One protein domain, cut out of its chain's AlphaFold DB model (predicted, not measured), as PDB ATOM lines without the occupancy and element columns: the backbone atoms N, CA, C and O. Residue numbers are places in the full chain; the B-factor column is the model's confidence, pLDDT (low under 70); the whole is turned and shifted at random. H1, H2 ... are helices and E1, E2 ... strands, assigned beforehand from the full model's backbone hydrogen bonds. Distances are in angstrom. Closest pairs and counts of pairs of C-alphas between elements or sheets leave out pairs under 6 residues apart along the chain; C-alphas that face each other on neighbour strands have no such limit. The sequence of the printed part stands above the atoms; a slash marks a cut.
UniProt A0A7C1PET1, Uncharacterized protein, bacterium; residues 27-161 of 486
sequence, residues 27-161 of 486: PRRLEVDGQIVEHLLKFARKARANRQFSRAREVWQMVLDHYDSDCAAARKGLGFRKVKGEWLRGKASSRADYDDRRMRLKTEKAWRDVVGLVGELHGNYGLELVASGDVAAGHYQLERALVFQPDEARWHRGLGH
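AT A GLANCE: This is residues 27 to 161 of the 486 residues of an uncharacterized protein of bacterium (UniProt A0A7C1PET1). Two long helices, H1 and H4, lie side by side and run opposite ways, and a shorter helix folds back along each of them, H2 on H1 and H5 on H4, with the short helices H3 and H6 packed beside H2 and H5. A small hairpin of two strands, E1 and E2, lies far out at one corner beyond H3, and a long link leads from it to H4. The printed part has 135 residues with six named helices and two named strands, in the order H1 H2 H3 E1 E2 H4 H5 H6; the sheet, E1 - E2, is antiparallel and the class is mostly helix. The whole is only just compact, close to loose, with a radius of gyration of the C-alphas of 16.6 A, and its outline is flat, spanning 46 by 42 by 19 A.

IN THESE COORDINATES: H1, residues 27 to 49, begins at C-alpha 27 (202.790, 172.504, 375.225) and measures 33.1 A. H2, residues 53 to 66, measures 20.1 A, and H3 is residues 72 to 77. E1, residues 80 to 83, and E2, residues 86 to 89, follow. H4, residues 101 to 131, is the longest helix at 44.5 A and begins at C-alpha 101 (192.556, 161.459, 336.031). H5, residues 135 to 148, measures 20.3 A. H6, residues 153 to 158, ends at C-alpha 158 (201.377, 189.204, 360.627).

HOW THE PARTS SIT: H4 is the hub, touching H1, H5 and H6. H1 and H4 touch at a shallow tilt of 6 degrees, opposite ways, their closest C-alphas those of Ile 36 and Val 118, 5.8 A apart. H1 and H2 form a helical hairpin at 12 degrees, closest at the C-alphas of Ala 44 and Ala 56, 4.2 A. H2 and H3 form another, closest at the C-alphas of Trp 60 and Ala 74, 4.7 A. The closest C-alphas of H3 and E1 are those of Arg 75 and Arg 81, 7.6 A apart. E1 and E2 form a hairpin, with N 81 and O 88 at 2.9 A and N 83 and O 86 at 2.8 A, within hydrogen-bond range. H4 and H5 form a helical hairpin at 13 degrees, closest at the C-alphas of Gly 126 and Gly 138, 3.9 A. H5 and H6 form one too, closest at the C-alphas of Leu 142 and Trp 155, 5.6 A. H4 touches H6 with residues 123 to 130 alone, closest at the C-alphas of Gly 123 and Trp 155, 6.0 A. H2 and H5 are apart. Every O i to N i+4 pair is within hydrogen-bond range in H1, H2, H3, H4 and H6, and 9 of 10 are in H5.

THE WHOLE: The two C-alphas farthest apart, those of Lys 84 and His 161, are 48.9 A apart. The printed part has no cut. The link from E2 to H4, 11 residues, is long; the other links are tight. The mean pLDDT of the printed part is 94.9, and no printed residue is under 70.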
ATOM      1  N   PRO A  27     203.971 173.370 375.268       88.44
ATOM      2  CA  PRO A  27     202.790 172.504 375.225       88.44
ATOM      3  C   PRO A  27     201.863 172.835 374.051       88.44
ATOM      4  O   PRO A  27     201.408 171.932 373.350       88.44
ATOM      5  N   ARG A  28     201.640 174.131 373.791       93.19
ATOM      6  CA  ARG A  28     200.800 174.598 372.682       93.19
ATOM      7  C   ARG A  28     201.402 174.238 371.325       93.19
ATOM      8  O   ARG A  28     200.683 173.772 370.447       93.19
ATOM      9  N   ARG A  29     202.720 174.387 371.163       92.75
ATOM     10  CA  ARG A  29     203.421 173.965 369.945       92.75
ATOM     11  C   ARG A  29     203.212 172.481 369.660       92.75
ATOM     12  O   ARG A  29     202.857 172.127 368.543       92.75
ATOM     13  N   LEU A  30     203.420 171.624 370.662       94.19
ATOM     14  CA  LEU A  30     203.262 170.174 370.511       94.19
ATOM     15  C   LEU A  30     201.823 169.787 370.147       94.19
ATOM     16  O   LEU A  30     201.618 168.865 369.360       94.19
ATOM     17  N   GLU A  31     200.835 170.498 370.691       96.62
ATOM     18  CA  GLU A  31     199.429 170.325 370.322       96.62
ATOM     19  C   GLU A  31     199.192 170.656 368.840       96.62
ATOM     20  O   GLU A  31     198.638 169.834 368.106       96.62
ATOM     21  N   VAL A  32     199.650 171.829 368.386       96.75
ATOM     22  CA  VAL A  32     199.506 172.287 366.995       96.75
ATOM     23  C   VAL A  32     200.243 171.356 366.029       96.75
ATOM     24  O   VAL A  32     199.647 170.887 365.056       96.75
ATOM     25  N   ASP A  33     201.502 171.016 366.319       96.50
ATOM     26  CA  ASP A  33     202.301 170.083 365.518       96.50
ATOM     27  C   ASP A  33     201.619 168.704 365.453       96.50
ATOM     28  O   ASP A  33     201.527 168.103 364.381       96.50
ATOM     29  N   GLY A  34     201.054 168.222 366.567       97.69
ATOM     30  CA  GLY A  34     200.289 166.975 366.623       97.69
ATOM     31  C   GLY A  34     199.063 166.972 365.703       97.69
ATOM     32  O   GLY A  34     198.861 166.014 364.949       97.69
ATOM     33  N   GLN A  35     198.281 168.057 365.706       98.25
ATOM     34  CA  GLN A  35     197.134 168.223 364.805       98.25
ATOM     35  C   GLN A  35     197.585 168.236 363.337       98.25
ATOM     36  O   GLN A  35     197.039 167.502 362.507       98.25
ATOM     37  N   ILE A  36     198.631 169.000 363.004       98.19
ATOM     38  CA  ILE A  36     199.177 169.063 361.640       98.19
ATOM     39  C   ILE A  36     199.631 167.675 361.168       98.19
ATOM     40  O   ILE A  36     199.252 167.234 360.075       98.19
ATOM     41  N   VAL A  37     200.388 166.950 361.998       98.25
ATOM     42  CA  VAL A  37     200.847 165.585 361.703       98.25
ATOM     43  C   VAL A  37     199.663 164.655 361.445       98.25
ATOM     44  O   VAL A  37     199.691 163.893 360.474       98.25
ATOM     45  N   GLU A  38     198.593 164.725 362.242       98.38
ATOM     46  CA  GLU A  38     197.392 163.913 362.021       98.38
ATOM     47  C   GLU A  38     196.792 164.148 360.624       98.38
ATOM     48  O   GLU A  38     196.549 163.188 359.869       98.38
ATOM     49  N   HIS A  39     196.599 165.413 360.244       98.38
ATOM     50  CA  HIS A  39     196.016 165.792 358.958       98.38
ATOM     51  C   HIS A  39     196.906 165.395 357.772       98.38
ATOM     52  O   HIS A  39     196.414 164.782 356.811       98.38
ATOM     53  N   LEU A  40     198.218 165.636 357.858       98.19
ATOM     54  CA  LEU A  40     199.187 165.236 356.835       98.19
ATOM     55  C   LEU A  40     199.254 163.706 356.679       98.19
ATOM     56  O   LEU A  40     199.222 163.187 355.559       98.19
ATOM     57  N   LEU A  41     199.252 162.942 357.776       98.38
ATOM     58  CA  LEU A  41     199.241 161.475 357.725       98.38
ATOM     59  C   LEU A  41     197.931 160.912 357.162       98.38
ATOM     60  O   LEU A  41     197.936 159.891 356.459       98.38
ATOM     61  N   LYS A  42     196.787 161.536 357.468       98.44
ATOM     62  CA  LYS A  42     195.487 161.179 356.878       98.44
ATOM     63  C   LYS A  42     195.503 161.403 355.365       98.44
ATOM     64  O   LYS A  42     195.091 160.506 354.622       98.44
ATOM     65  N   PHE A  43     196.050 162.528 354.907       98.38
ATOM     66  CA  PHE A  43     196.247 162.796 353.485       98.38
ATOM     67  C   PHE A  43     197.179 161.777 352.824       98.38
ATOM     68  O   PHE A  43     196.788 161.156 351.837       98.38
ATOM     69  N   ALA A  44     198.369 161.537 353.377       98.00
ATOM     70  CA  ALA A  44     199.354 160.638 352.779       98.00
ATOM     71  C   ALA A  44     198.809 159.206 352.616       98.00
ATOM     72  O   ALA A  44     199.002 158.566 351.579       98.00
ATOM     73  N   ARG A  45     198.041 158.710 353.599       98.12
ATOM     74  CA  ARG A  45     197.324 157.424 353.490       98.12
ATOM     75  C   ARG A  45     196.294 157.430 352.360       98.12
ATOM     76  O   ARG A  45     196.228 156.461 351.605       98.12
ATOM     77  N   LYS A  46     195.529 158.515 352.210       97.44
ATOM     78  CA  LYS A  46     194.543 158.681 351.131       97.44
ATOM     79  C   LYS A  46     195.205 158.767 349.751       97.44
ATOM     80  O   LYS A  46     194.770 158.071 348.840       97.44
ATOM     81  N   ALA A  47     196.284 159.539 349.606       96.75
ATOM     82  CA  ALA A  47     197.078 159.618 348.380       96.75
ATOM     83  C   ALA A  47     197.632 158.235 347.989       96.75
ATOM     84  O   ALA A  47     197.459 157.791 346.853       96.75
ATOM     85  N   ARG A  48     198.178 157.487 348.960       96.19
ATOM     86  CA  ARG A  48     198.630 156.103 348.752       96.19
ATOM     87  C   ARG A  48     197.488 155.174 348.320       96.19
ATOM     88  O   ARG A  48     197.686 154.365 347.416       96.19
ATOM     89  N   ALA A  49     196.311 155.274 348.943       95.94
ATOM     90  CA  ALA A  49     195.131 154.482 348.577       95.94
ATOM     91  C   ALA A  49     194.650 154.790 347.147       95.94
ATOM     92  O   ALA A  49     194.276 153.880 346.410       95.94
ATOM     93  N   ASN A  50     194.773 156.049 346.722       95.75
ATOM     94  CA  ASN A  50     194.530 156.504 345.350       95.75
ATOM     95  C   ASN A  50     195.702 156.214 344.388       95.75
ATOM     96  O   ASN A  50     195.698 156.696 343.254       95.75
ATOM     97  N   ARG A  51     196.706 155.439 344.827       95.50
ATOM     98  CA  ARG A  51     197.903 155.060 344.058       95.50
ATOM     99  C   ARG A  51     198.742 156.255 343.562       95.50
ATOM    100  O   ARG A  51     199.398 156.151 342.532       95.50
ATOM    101  N   GLN A  52     198.733 157.363 344.305       95.25
ATOM    102  CA  GLN A  52     199.636 158.510 344.144       95.25
ATOM    103  C   GLN A  52     200.780 158.370 345.168       95.25
ATOM    104  O   GLN A  52     200.747 158.932 346.266       95.25
ATOM    105  N   PHE A  53     201.743 157.497 344.868       94.25
ATOM    106  CA  PHE A  53     202.815 157.106 345.783       94.25
ATOM    107  C   PHE A  53     203.884 158.186 345.953       94.25
ATOM    108  O   PHE A  53     204.415 158.307 347.059       94.25
ATOM    109  N   SER A  54     204.203 158.947 344.903       92.25
ATOM    110  CA  SER A  54     205.135 160.083 344.978       92.25
ATOM    111  C   SER A  54     204.617 161.127 345.968       92.25
ATOM    112  O   SER A  54     205.288 161.439 346.949       92.25
ATOM    113  N   ARG A  55     203.354 161.529 345.811       94.00
ATOM    114  CA  ARG A  55     202.696 162.527 346.649       94.00
ATOM    115  C   ARG A  55     202.587 162.098 348.110       94.00
ATOM    116  O   ARG A  55     202.824 162.887 349.018       94.00
ATOM    117  N   ALA A  56     202.267 160.827 348.355       96.31
ATOM    118  CA  ALA A  56     202.269 160.283 349.712       96.31
ATOM    119  C   ALA A  56     203.673 160.320 350.345       96.31
ATOM    120  O   ALA A  56     203.809 160.637 351.525       96.31
ATOM    121  N   ARG A  57     204.714 160.016 349.555       95.31
ATOM    122  CA  ARG A  57     206.117 160.049 349.988       95.31
ATOM    123  C   ARG A  57     206.564 161.456 350.361       95.31
ATOM    124  O   ARG A  57     207.158 161.608 351.419       95.31
ATOM    125  N   GLU A  58     206.247 162.446 349.535       94.69
ATOM    126  CA  GLU A  58     206.526 163.860 349.816       94.69
ATOM    127  C   GLU A  58     205.931 164.287 351.158       94.69
ATOM    128  O   GLU A  58     206.633 164.846 351.993       94.69
ATOM    129  N   VAL A  59     204.664 163.952 351.413       97.50
ATOM    130  CA  VAL A  59     203.998 164.350 352.660       97.50
ATOM    131  C   VAL A  59     204.540 163.603 353.878       97.50
ATOM    132  O   VAL A  59     204.693 164.204 354.938       97.50
ATOM    133  N   TRP A  60     204.894 162.318 353.764       97.94
ATOM    134  CA  TRP A  60     205.590 161.639 354.865       97.94
ATOM    135  C   TRP A  60     206.966 162.238 355.139       97.94
ATOM    136  O   TRP A  60     207.338 162.355 356.300       97.94
ATOM    137  N   GLN A  61     207.712 162.609 354.099       96.38
ATOM    138  CA  GLN A  61     209.008 163.260 354.268       96.38
ATOM    139  C   GLN A  61     208.841 164.621 354.956       96.38
ATOM    140  O   GLN A  61     209.513 164.879 355.945       96.38
ATOM    141  N   MET A  62     207.851 165.414 354.539       96.19
ATOM    142  CA  MET A  62     207.489 166.685 355.174       96.19
ATOM    143  C   MET A  62     207.169 166.531 356.670       96.19
ATOM    144  O   MET A  62     207.586 167.369 357.464       96.19
ATOM    145  N   VAL A  63     206.462 165.462 357.065       97.69
ATOM    146  CA  VAL A  63     206.201 165.150 358.482       97.69
ATOM    147  C   VAL A  63     207.505 164.961 359.259       97.69
ATOM    148  O   VAL A  63     207.656 165.541 360.332       97.69
ATOM    149  N   LEU A  64     208.446 164.182 358.715       96.31
ATOM    150  CA  LEU A  64     209.723 163.904 359.381       96.31
ATOM    151  C   LEU A  64     210.653 165.119 359.426       96.31
ATOM    152  O   LEU A  64     211.384 165.281 360.398       96.31
ATOM    153  N   ASP A  65     210.632 165.950 358.387       94.31
ATOM    154  CA  ASP A  65     211.555 167.078 358.257       94.31
ATOM    155  C   ASP A  65     211.151 168.277 359.122       94.31
ATOM    156  O   ASP A  65     212.011 169.064 359.516       94.31
ATOM    157  N   HIS A  66     209.854 168.445 359.403       94.31
ATOM    158  CA  HIS A  66     209.343 169.693 359.979       94.31
ATOM    159  C   HIS A  66     208.529 169.556 361.265       94.31
ATOM    160  O   HIS A  66     208.373 170.562 361.949       94.31
ATOM    161  N   TYR A  67     208.017 168.368 361.597       95.56
ATOM    162  CA  TYR A  67     207.056 168.233 362.700       95.56
ATOM    163  C   TYR A  67     207.448 167.153 363.704       95.56
ATOM    164  O   TYR A  67     207.633 167.434 364.882       95.56
ATOM    165  N   ASP A  68     207.602 165.914 363.242       96.56
ATOM    166  CA  ASP A  68     207.932 164.775 364.096       96.56
ATOM    167  C   ASP A  68     208.912 163.860 363.361       96.56
ATOM    168  O   ASP A  68     208.523 162.975 362.588       96.56
ATOM    169  N   SER A  69     210.203 164.064 363.630       95.62
ATOM    170  CA  SER A  69     211.297 163.294 363.035       95.62
ATOM    171  C   SER A  69     211.245 161.804 363.367       95.62
ATOM    172  O   SER A  69     211.844 161.000 362.647       95.62
ATOM    173  N   ASP A  70     210.518 161.393 364.411       95.44
ATOM    174  CA  ASP A  70     210.372 160.001 364.839       95.44
ATOM    175  C   ASP A  70     208.981 159.418 364.586       95.44
ATOM    176  O   ASP A  70     208.714 158.271 364.969       95.44
ATOM    177  N   CYS A  71     208.150 160.123 363.810       97.50
ATOM    178  CA  CYS A  71     206.812 159.691 363.442       97.50
ATOM    179  C   CYS A  71     206.828 158.287 362.817       97.50
ATOM    180  O   CYS A  71     207.152 158.075 361.638       97.50
ATOM    181  N   ALA A  72     206.413 157.293 363.608       96.94
ATOM    182  CA  ALA A  72     206.453 155.887 363.217       96.94
ATOM    183  C   ALA A  72     205.602 155.607 361.969       96.94
ATOM    184  O   ALA A  72     205.950 154.744 361.159       96.94
ATOM    185  N   ALA A  73     204.490 156.330 361.800       97.50
ATOM    186  CA  ALA A  73     203.611 156.202 360.644       97.50
ATOM    187  C   ALA A  73     204.273 156.721 359.358       97.50
ATOM    188  O   ALA A  73     204.232 156.024 358.342       97.50
ATOM    189  N   ALA A  74     204.923 157.888 359.407       96.94
ATOM    190  CA  ALA A  74     205.638 158.452 358.265       96.94
ATOM    191  C   ALA A  74     206.854 157.599 357.880       96.94
ATOM    192  O   ALA A  74     206.989 157.210 356.718       96.94
ATOM    193  N   ARG A  75     207.667 157.174 358.860       96.75
ATOM    194  CA  ARG A  75     208.804 156.262 358.631       96.75
ATOM    195  C   ARG A  75     208.364 154.939 357.996       96.75
ATOM    196  O   ARG A  75     208.925 154.530 356.979       96.75
ATOM    197  N   LYS A  76     207.311 154.293 358.511       95.56
ATOM    198  CA  LYS A  76     206.729 153.090 357.877       95.56
ATOM    199  C   LYS A  76     206.206 153.382 356.464       95.56
ATOM    200  O   LYS A  76     206.382 152.559 355.566       95.56
ATOM    201  N   GLY A  77     205.588 154.546 356.252       94.12
ATOM    202  CA  GLY A  77     205.119 155.020 354.947       94.12
ATOM    203  C   GLY A  77     206.237 155.111 353.905       94.12
ATOM    204  O   GLY A  77     206.081 154.611 352.791       94.12
ATOM    205  N   LEU A  78     207.392 155.643 354.314       94.31
ATOM    206  CA  LEU A  78     208.624 155.744 353.521       94.31
ATOM    207  C   LEU A  78     209.398 154.416 353.387       94.31
ATOM    208  O   LEU A  78     210.398 154.357 352.669       94.31
ATOM    209  N   GLY A  79     208.943 153.341 354.038       94.25
ATOM    210  CA  GLY A  79     209.543 152.006 353.948       94.25
ATOM    211  C   GLY A  79     210.635 151.710 354.978       94.25
ATOM    212  O   GLY A  79     211.341 150.710 354.836       94.25
ATOM    213  N   PHE A  80     210.782 152.531 356.019       94.69
ATOM    214  CA  PHE A  80     211.648 152.210 357.152       94.69
ATOM    215  C   PHE A  80     211.040 151.091 358.006       94.69
ATOM    216  O   PHE A  80     209.818 150.950 358.121       94.69
ATOM    217  N   ARG A  81     211.907 150.302 358.640       94.50
ATOM    218  CA  ARG A  81     211.546 149.265 359.611       94.50
ATOM    219  C   ARG A  81     212.336 149.497 360.892       94.50
ATOM    220  O   ARG A  81     213.508 149.849 360.828       94.50
ATOM    221  N   LYS A  82     211.695 149.297 362.042       95.00
ATOM    222  CA  LYS A  82     212.363 149.411 363.339       95.00
ATOM    223  C   LYS A  82     213.040 148.076 363.658       95.00
ATOM    224  O   LYS A  82     212.351 147.065 363.760       95.00
ATOM    225  N   VAL A  83     214.365 148.062 363.769       94.81
ATOM    226  CA  VAL A  83     215.179 146.878 364.084       94.81
ATOM    227  C   VAL A  83     216.013 147.215 365.312       94.81
ATOM    228  O   VAL A  83     216.797 148.151 365.277       94.81
ATOM    229  N   LYS A  84     215.807 146.482 366.415       94.00
ATOM    230  CA  LYS A  84     216.497 146.720 367.701       94.00
ATOM    231  C   LYS A  84     216.427 148.177 368.197       94.00
ATOM    232  O   LYS A  84     217.375 148.690 368.769       94.00
ATOM    233  N   GLY A  85     215.296 148.848 367.978       92.06
ATOM    234  CA  GLY A  85     215.097 150.237 368.405       92.06
ATOM    235  C   GLY A  85     215.464 151.288 367.354       92.06
ATOM    236  O   GLY A  85     214.907 152.380 367.403       92.06
ATOM    237  N   GLU A  86     216.268 150.940 366.351       93.44
ATOM    238  CA  GLU A  86     216.719 151.864 365.307       93.44
ATOM    239  C   GLU A  86     215.869 151.770 364.039       93.44
ATOM    240  O   GLU A  86     215.389 150.701 363.647       93.44
ATOM    241  N   TRP A  87     215.670 152.904 363.371       93.69
ATOM    242  CA  TRP A  87     214.952 152.965 362.104       93.69
ATOM    243  C   TRP A  87     215.896 152.702 360.934       93.69
ATOM    244  O   TRP A  87     216.640 153.582 360.513       93.69
ATOM    245  N   LEU A  88     215.807 151.510 360.348       93.12
ATOM    246  CA  LEU A  88     216.583 151.138 359.170       93.12
ATOM    247  C   LEU A  88     215.747 151.311 357.901       93.12
ATOM    248  O   LEU A  88     214.590 150.877 357.830       93.12
ATOM    249  N   ARG A  89     216.328 151.947 356.880       90.94
ATOM    250  CA  ARG A  89     215.670 152.146 355.583       90.94
ATOM    251  C   ARG A  89     215.570 150.803 354.857       90.94
ATOM    252  O   ARG A  89     216.582 150.199 354.516       90.94
ATOM    253  N   GLY A  90     214.348 150.319 354.637       87.50
ATOM    254  CA  GLY A  90     214.110 149.116 353.840       87.50
ATOM    255  C   GLY A  90     214.296 149.361 352.339       87.50
ATOM    256  O   GLY A  90     214.552 150.482 351.896       87.50
ATOM    257  N   LYS A  91     214.111 148.309 351.528       81.12
ATOM    258  CA  LYS A  91     214.110 148.427 350.062       81.12
ATOM    259  C   LYS A  91     213.007 149.402 349.636       81.12
ATOM    260  O   LYS A  91     211.832 149.176 349.933       81.12
ATOM    261  N   ALA A  92     213.392 150.484 348.961       72.31
ATOM    262  CA  ALA A  92     212.453 151.507 348.525       72.31
ATOM    263  C   ALA A  92     211.401 150.896 347.588       72.31
ATOM    264  O   ALA A  92     211.723 150.219 346.613       72.31
ATOM    265  N   SER A  93     210.126 151.151 347.882       70.38
ATOM    266  CA  SER A  93     209.034 150.849 346.961       70.38
ATOM    267  C   SER A  93     209.142 151.788 345.757       70.38
ATOM    268  O   SER A  93     208.723 152.943 345.839       70.38
ATOM    269  N   SER A  94     209.663 151.296 344.634       75.50
ATOM    270  CA  SER A  94     209.780 152.026 343.362       75.50
ATOM    271  C   SER A  94     208.469 152.077 342.568       75.50
ATOM    272  O   SER A  94     208.486 152.164 341.343       75.50
ATOM    273  N   ARG A  95     207.315 151.969 343.240       85.00
ATOM    274  CA  ARG A  95     206.014 152.030 342.568       85.00
ATOM    275  C   ARG A  95     205.823 153.421 341.970       85.00
ATOM    276  O   ARG A  95     205.827 154.401 342.715       85.00
ATOM    277  N   ALA A  96     205.679 153.464 340.650       86.81
ATOM    278  CA  ALA A  96     205.260 154.651 339.923       86.81
ATOM    279  C   ALA A  96     203.808 154.996 340.272       86.81
ATOM    280  O   ALA A  96     203.036 154.123 340.688       86.81
ATOM    281  N   ASP A  97     203.450 156.263 340.106       89.44
ATOM    282  CA  ASP A  97     202.073 156.704 340.283       89.44
ATOM    283  C   ASP A  97     201.158 156.081 339.234       89.44
ATOM    284  O   ASP A  97     201.555 155.810 338.101       89.44
ATOM    285  N   TYR A  98     199.911 155.851 339.628       89.75
ATOM    286  CA  TYR A  98     198.881 155.397 338.709       89.75
ATOM    287  C   TYR A  98     198.250 156.598 337.999       89.75
ATOM    288  O   TYR A  98     197.678 157.477 338.653       89.75
ATOM    289  N   ASP A  99     198.335 156.627 336.669       86.88
ATOM    290  CA  ASP A  99     197.850 157.737 335.842       86.88
ATOM    291  C   ASP A  99     196.334 157.650 335.580       86.88
ATOM    292  O   ASP A  99     195.870 157.383 334.475       86.88
ATOM    293  N   ASP A 100     195.536 157.854 336.631       93.25
ATOM    294  CA  ASP A 100     194.076 157.960 336.540       93.25
ATOM    295  C   ASP A 100     193.622 159.385 336.874       93.25
ATOM    296  O   ASP A 100     193.777 159.875 337.999       93.25
ATOM    297  N   ARG A 101     193.019 160.067 335.890       93.75
ATOM    298  CA  ARG A 101     192.556 161.459 336.031       93.75
ATOM    299  C   ARG A 101     191.593 161.643 337.205       93.75
ATOM    300  O   ARG A 101     191.699 162.640 337.916       93.75
ATOM    301  N   ARG A 102     190.671 160.706 337.439       94.56
ATOM    302  CA  ARG A 102     189.673 160.809 338.514       94.56
ATOM    303  C   ARG A 102     190.332 160.676 339.886       94.56
ATOM    304  O   ARG A 102     189.978 161.418 340.802       94.56
ATOM    305  N   MET A 103     191.287 159.761 340.038       93.06
ATOM    306  CA  MET A 103     192.037 159.575 341.284       93.06
ATOM    307  C   MET A 103     192.980 160.742 341.571       93.06
ATOM    308  O   MET A 103     193.060 161.172 342.727       93.06
ATOM    309  N   ARG A 104     193.613 161.317 340.540       91.75
ATOM    310  CA  ARG A 104     194.373 162.569 340.669       91.75
ATOM    311  C   ARG A 104     193.488 163.697 341.183       91.75
ATOM    312  O   ARG A 104     193.769 164.235 342.243       91.75
ATOM    313  N   LEU A 105     192.346 163.962 340.542       93.31
ATOM    314  CA  LEU A 105     191.419 165.020 340.975       93.31
ATOM    315  C   LEU A 105     190.904 164.824 342.413       93.31
ATOM    316  O   LEU A 105     190.781 165.790 343.165       93.31
ATOM    317  N   LYS A 106     190.623 163.580 342.829       95.19
ATOM    318  CA  LYS A 106     190.254 163.269 344.224       95.19
ATOM    319  C   LYS A 106     191.392 163.546 345.208       95.19
ATOM    320  O   LYS A 106     191.122 163.968 346.333       95.19
ATOM    321  N   THR A 107     192.630 163.263 344.809       95.56
ATOM    322  CA  THR A 107     193.828 163.520 345.617       95.56
ATOM    323  C   THR A 107     194.091 165.018 345.710       95.56
ATOM    324  O   THR A 107     194.244 165.515 346.815       95.56
ATOM    325  N   GLU A 108     193.992 165.752 344.602       94.56
ATOM    326  CA  GLU A 108     194.122 167.215 344.568       94.56
ATOM    327  C   GLU A 108     193.055 167.926 345.398       94.56
ATOM    328  O   GLU A 108     193.352 168.853 346.146       94.56
ATOM    329  N   LYS A 109     191.795 167.474 345.339       96.31
ATOM    330  CA  LYS A 109     190.751 168.005 346.226       96.31
ATOM    331  C   LYS A 109     191.114 167.782 347.699       96.31
ATOM    332  O   LYS A 109     191.070 168.720 348.479       96.31
ATOM    333  N   ALA A 110     191.509 166.559 348.059       97.06
ATOM    334  CA  ALA A 110     191.896 166.244 349.433       97.06
ATOM    335  C   ALA A 110     193.136 167.021 349.896       97.06
ATOM    336  O   ALA A 110     193.258 167.306 351.081       97.06
ATOM    337  N   TRP A 111     194.052 167.325 348.974       97.12
ATOM    338  CA  TRP A 111     195.220 168.145 349.257       97.12
ATOM    339  C   TRP A 111     194.804 169.578 349.571       97.12
ATOM    340  O   TRP A 111     195.185 170.078 350.618       97.12
ATOM    341  N   ARG A 112     193.950 170.196 348.742       96.12
ATOM    342  CA  ARG A 112     193.421 171.549 348.991       96.12
ATOM    343  C   ARG A 112     192.754 171.683 350.361       96.12
ATOM    344  O   ARG A 112     193.026 172.649 351.065       96.12
ATOM    345  N   ASP A 113     191.949 170.697 350.757       96.25
ATOM    346  CA  ASP A 113     191.292 170.696 352.072       96.25
ATOM    347  C   ASP A 113     192.324 170.685 353.224       96.25
ATOM    348  O   ASP A 113     192.184 171.404 354.209       96.25
ATOM    349  N   VAL A 114     193.380 169.873 353.096       97.31
ATOM    350  CA  VAL A 114     194.435 169.727 354.117       97.31
ATOM    351  C   VAL A 114     195.339 170.952 354.165       97.31
ATOM    352  O   VAL A 114     195.682 171.403 355.249       97.31
ATOM    353  N   VAL A 115     195.689 171.502 353.007       96.31
ATOM    354  CA  VAL A 115     196.471 172.733 352.871       96.31
ATOM    355  C   VAL A 115     195.787 173.895 353.583       96.31
ATOM    356  O   VAL A 115     196.438 174.585 354.361       96.31
ATOM    357  N   GLY A 116     194.478 174.076 353.372       96.62
ATOM    358  CA  GLY A 116     193.725 175.135 354.043       96.62
ATOM    359  C   GLY A 116     193.767 175.001 355.565       96.62
ATOM    360  O   GLY A 116     194.054 175.959 356.271       96.62
ATOM    361  N   LEU A 117     193.557 173.787 356.074       97.62
ATOM    362  CA  LEU A 117     193.558 173.537 357.512       97.62
ATOM    363  C   LEU A 117     194.955 173.661 358.142       97.62
ATOM    364  O   LEU A 117     195.093 174.259 359.203       97.62
ATOM    365  N   VAL A 118     195.994 173.107 357.512       97.94
ATOM    366  CA  VAL A 118     197.372 173.195 358.027       97.94
ATOM    367  C   VAL A 118     197.878 174.639 357.988       97.94
ATOM    368  O   VAL A 118     198.543 175.068 358.930       97.94
ATOM    369  N   GLY A 119     197.522 175.399 356.947       97.62
ATOM    370  CA  GLY A 119     197.783 176.837 356.871       97.62
ATOM    371  C   GLY A 119     197.138 177.605 358.026       97.62
ATOM    372  O   GLY A 119     197.827 178.361 358.704       97.62
ATOM    373  N   GLU A 120     195.864 177.336 358.330       98.31
ATOM    374  CA  GLU A 120     195.164 177.918 359.486       98.31
ATOM    375  C   GLU A 120     195.815 177.571 360.828       98.31
ATOM    376  O   GLU A 120     195.968 178.447 361.676       98.31
ATOM    377  N   LEU A 121     196.229 176.318 361.037       98.31
ATOM    378  CA  LEU A 121     196.878 175.906 362.286       98.31
ATOM    379  C   LEU A 121     198.201 176.645 362.515       98.31
ATOM    380  O   LEU A 121     198.407 177.228 363.579       98.31
ATOM    381  N   HIS A 122     199.069 176.659 361.502       98.38
ATOM    382  CA  HIS A 122     200.323 177.404 361.553       98.38
ATOM    383  C   HIS A 122     200.088 178.899 361.739       98.38
ATOM    384  O   HIS A 122     200.711 179.533 362.588       98.38
ATOM    385  N   GLY A 123     199.184 179.464 360.949       98.06
ATOM    386  CA  GLY A 123     199.000 180.896 360.914       98.06
ATOM    387  C   GLY A 123     198.385 181.439 362.202       98.06
ATOM    388  O   GLY A 123     198.890 182.421 362.747       98.06
ATOM    389  N   ASN A 124     197.343 180.791 362.732       98.31
ATOM    390  CA  ASN A 124     196.709 181.226 363.978       98.31
ATOM    391  C   ASN A 124     197.695 181.131 365.146       98.31
ATOM    392  O   ASN A 124     197.832 182.089 365.904       98.31
ATOM    393  N   TYR A 125     198.462 180.039 365.231       97.94
ATOM    394  CA  TYR A 125     199.500 179.908 366.250       97.94
ATOM    395  C   TYR A 125     200.620 180.948 366.083       97.94
ATOM    396  O   TYR A 125     201.093 181.524 367.061       97.94
ATOM    397  N   GLY A 126     201.011 181.254 364.844       97.69
ATOM    398  CA  GLY A 126     201.974 182.313 364.554       97.69
ATOM    399  C   GLY A 126     201.513 183.687 365.038       97.69
ATOM    400  O   GLY A 126     202.286 184.397 365.680       97.69
ATOM    401  N   LEU A 127     200.245 184.042 364.811       98.06
ATOM    402  CA  LEU A 127     199.667 185.289 365.324       98.06
ATOM    403  C   LEU A 127     199.582 185.314 366.857       98.06
ATOM    404  O   LEU A 127     199.872 186.351 367.451       98.06
ATOM    405  N   GLU A 128     199.222 184.196 367.501       97.00
ATOM    406  CA  GLU A 128     199.224 184.064 368.969       97.00
ATOM    407  C   GLU A 128     200.625 184.345 369.552       97.00
ATOM    408  O   GLU A 128     200.771 185.076 370.537       97.00
ATOM    409  N   LEU A 129     201.673 183.806 368.921       96.44
ATOM    410  CA  LEU A 129     203.065 184.013 369.330       96.44
ATOM    411  C   LEU A 129     203.521 185.465 369.135       96.44
ATOM    412  O   LEU A 129     204.090 186.053 370.054       96.44
ATOM    413  N   VAL A 130     203.213 186.081 367.987       96.38
ATOM    414  CA  VAL A 130     203.510 187.508 367.757       96.38
ATOM    415  C   VAL A 130     202.808 188.383 368.802       96.38
ATOM    416  O   VAL A 130     203.442 189.255 369.396       96.38
ATOM    417  N   ALA A 131     201.525 188.133 369.080       95.88
ATOM    418  CA  ALA A 131     200.743 188.908 370.045       95.88
ATOM    419  C   ALA A 131     201.233 188.755 371.497       95.88
ATOM    420  O   ALA A 131     201.090 189.683 372.292       95.88
ATOM    421  N   SER A 132     201.827 187.610 371.843       94.94
ATOM    422  CA  SER A 132     202.424 187.353 373.163       94.94
ATOM    423  C   SER A 132     203.888 187.798 373.283       94.94
ATOM    424  O   SER A 132     204.476 187.672 374.356       94.94
ATOM    425  N   GLY A 133     204.467 188.363 372.219       95.12
ATOM    426  CA  GLY A 133     205.819 188.927 372.208       95.12
ATOM    427  C   GLY A 133     206.920 187.972 371.736       95.12
ATOM    428  O   GLY A 133     208.057 188.413 371.566       95.12
ATOM    429  N   ASP A 134     206.609 186.705 371.443       95.50
ATOM    430  CA  ASP A 134     207.546 185.761 370.815       95.50
ATOM    431  C   ASP A 134     207.524 185.920 369.285       95.50
ATOM    432  O   ASP A 134     207.096 185.052 368.519       95.50
ATOM    433  N   VAL A 135     207.962 187.098 368.832       94.88
ATOM    434  CA  VAL A 135     207.894 187.514 367.422       94.88
ATOM    435  C   VAL A 135     208.667 186.559 366.512       94.88
ATOM    436  O   VAL A 135     208.196 186.232 365.426       94.88
ATOM    437  N   ALA A 136     209.834 186.075 366.946       94.75
ATOM    438  CA  ALA A 136     210.668 185.193 366.134       94.75
ATOM    439  C   ALA A 136     210.003 183.828 365.897       94.75
ATOM    440  O   ALA A 136     209.947 183.364 364.755       94.75
ATOM    441  N   ALA A 137     209.462 183.196 366.945       94.50
ATOM    442  CA  ALA A 137     208.725 181.946 366.783       94.50
ATOM    443  C   ALA A 137     207.421 182.161 366.003       94.50
ATOM    444  O   ALA A 137     207.062 181.332 365.165       94.50
ATOM    445  N   GLY A 138     206.743 183.291 366.228       97.00
ATOM    446  CA  GLY A 138     205.541 183.664 365.494       97.00
ATOM    447  C   GLY A 138     205.787 183.812 363.996       97.00
ATOM    448  O   GLY A 138     205.084 183.193 363.198       97.00
ATOM    449  N   HIS A 139     206.839 184.532 363.602       97.06
ATOM    450  CA  HIS A 139     207.233 184.676 362.199       97.06
ATOM    451  C   HIS A 139     207.536 183.326 361.546       97.06
ATOM    452  O   HIS A 139     207.022 183.055 360.465       97.06
ATOM    453  N   TYR A 140     208.277 182.443 362.221       95.31
ATOM    454  CA  TYR A 140     208.535 181.096 361.705       95.31
ATOM    455  C   TYR A 140     207.231 180.341 361.388       95.31
ATOM    456  O   TYR A 140     207.101 179.730 360.327       95.31
ATOM    457  N   GLN A 141     206.238 180.398 362.279       97.31
ATOM    458  CA  GLN A 141     204.948 179.737 362.062       97.31
ATOM    459  C   GLN A 141     204.145 180.390 360.927       97.31
ATOM    460  O   GLN A 141     203.557 179.685 360.111       97.31
ATOM    461  N   LEU A 142     204.167 181.720 360.808       98.19
ATOM    462  CA  LEU A 142     203.518 182.434 359.704       98.19
ATOM    463  C   LEU A 142     204.167 182.120 358.346       98.19
ATOM    464  O   LEU A 142     203.459 181.885 357.369       98.19
ATOM    465  N   GLU A 143     205.497 182.032 358.274       95.88
ATOM    466  CA  GLU A 143     206.210 181.588 357.068       95.88
ATOM    467  C   GLU A 143     205.807 180.160 356.677       95.88
ATOM    468  O   GLU A 143     205.570 179.873 355.502       95.88
ATOM    469  N   ARG A 144     205.656 179.259 357.660       95.50
ATOM    470  CA  ARG A 144     205.123 177.910 357.422       95.50
ATOM    471  C   ARG A 144     203.681 177.942 356.927       95.50
ATOM    472  O   ARG A 144     203.362 177.169 356.028       95.50
ATOM    473  N   ALA A 145     202.834 178.824 357.452       97.62
ATOM    474  CA  ALA A 145     201.466 178.993 356.968       97.62
ATOM    475  C   ALA A 145     201.443 179.375 355.479       97.62
ATOM    476  O   ALA A 145     200.699 178.767 354.709       97.62
ATOM    477  N   LEU A 146     202.324 180.287 355.053       95.44
ATOM    478  CA  LEU A 146     202.451 180.720 353.656       95.44
ATOM    479  C   LEU A 146     202.947 179.624 352.701       95.44
ATOM    480  O   LEU A 146     202.617 179.657 351.519       95.44
ATOM    481  N   VAL A 147     203.670 178.603 353.179       92.81
ATOM    482  CA  VAL A 147     203.996 177.418 352.352       92.81
ATOM    483  C   VAL A 147     202.725 176.684 351.904       92.81
ATOM    484  O   VAL A 147     202.697 176.089 350.825       92.81
ATOM    485  N   PHE A 148     201.673 176.714 352.725       95.00
ATOM    486  CA  PHE A 148     200.388 176.089 352.422       95.00
ATOM    487  C   PHE A 148     199.415 177.084 351.771       95.00
ATOM    488  O   PHE A 148     198.771 176.758 350.777       95.00
ATOM    489  N   GLN A 149     199.324 178.306 352.285       95.25
ATOM    490  CA  GLN A 149     198.409 179.346 351.814       95.25
ATOM    491  C   GLN A 149     199.199 180.600 351.402       95.25
ATOM    492  O   GLN A 149     199.227 181.571 352.159       95.25
ATOM    493  N   PRO A 150     199.854 180.592 350.227       91.88
ATOM    494  CA  PRO A 150     200.792 181.642 349.827       91.88
ATOM    495  C   PRO A 150     200.152 183.011 349.582       91.88
ATOM    496  O   PRO A 150     200.879 183.992 349.575       91.88
ATOM    497  N   ASP A 151     198.831 183.082 349.405       91.94
ATOM    498  CA  ASP A 151     198.103 184.326 349.110       91.94
ATOM    499  C   ASP A 151     197.284 184.838 350.314       91.94
ATOM    500  O   ASP A 151     196.493 185.775 350.192       91.94
ATOM    501  N   GLU A 152     197.408 184.214 351.494       96.31
ATOM    502  CA  GLU A 152     196.594 184.580 352.657       96.31
ATOM    503  C   GLU A 152     197.104 185.873 353.316       96.31
ATOM    504  O   GLU A 152     198.079 185.906 354.078       96.31
ATOM    505  N   ALA A 153     196.385 186.961 353.035       96.38
ATOM    506  CA  ALA A 153     196.694 188.321 353.463       96.38
ATOM    507  C   ALA A 153     196.865 188.470 354.984       96.38
ATOM    508  O   ALA A 153     197.587 189.360 355.444       96.38
ATOM    509  N   ARG A 154     196.181 187.657 355.799       97.44
ATOM    510  CA  ARG A 154     196.320 187.715 357.262       97.44
ATOM    511  C   ARG A 154     197.721 187.294 357.718       97.44
ATOM    512  O   ARG A 154     198.286 187.955 358.588       97.44
ATOM    513  N   TRP A 155     198.303 186.252 357.119       97.81
ATOM    514  CA  TRP A 155     199.647 185.781 357.477       97.81
ATOM    515  C   TRP A 155     200.720 186.770 357.040       97.81
ATOM    516  O   TRP A 155     201.616 187.099 357.815       97.81
ATOM    517  N   HIS A 156     200.566 187.324 355.839       97.38
ATOM    518  CA  HIS A 156     201.430 188.380 355.327       97.38
ATOM    519  C   HIS A 156     201.447 189.619 356.217       97.38
ATOM    520  O   HIS A 156     202.519 190.107 356.573       97.38
ATOM    521  N   ARG A 157     200.273 190.096 356.644       96.75
ATOM    522  CA  ARG A 157     200.182 191.223 357.581       96.75
ATOM    523  C   ARG A 157     200.824 190.904 358.930       96.75
ATOM    524  O   ARG A 157     201.492 191.769 359.485       96.75
ATOM    525  N   GLY A 158     200.686 189.669 359.419       96.56
ATOM    526  CA  GLY A 158     201.377 189.204 360.627       96.56
ATOM    527  C   GLY A 158     202.907 189.229 360.513       96.56
ATOM    528  O   GLY A 158     203.578 189.482 361.505       96.56
ATOM    529  N   LEU A 159     203.450 189.027 359.306       97.19
ATOM    530  CA  LEU A 159     204.883 189.135 358.997       97.19
ATOM    531  C   LEU A 159     205.342 190.571 358.679       97.19
ATOM    532  O   LEU A 159     206.519 190.793 358.395       97.19
ATOM    533  N   GLY A 160     204.429 191.546 358.669       96.06
ATOM    534  CA  GLY A 160     204.724 192.918 358.248       96.06
ATOM    535  C   GLY A 160     205.023 193.056 356.751       96.06
ATOM    536  O   GLY A 160     205.722 193.985 356.351       96.06
ATOM    537  N   HIS A 161     204.537 192.133 355.918       97.06
ATOM    538  CA  HIS A 161     204.635 192.258 354.463       97.06
ATOM    539  C   HIS A 161     203.757 193.415 353.963       97.06
ATOM    540  O   HIS A 161     202.680 193.674 354.505       97.06
TER     541      HIS A 161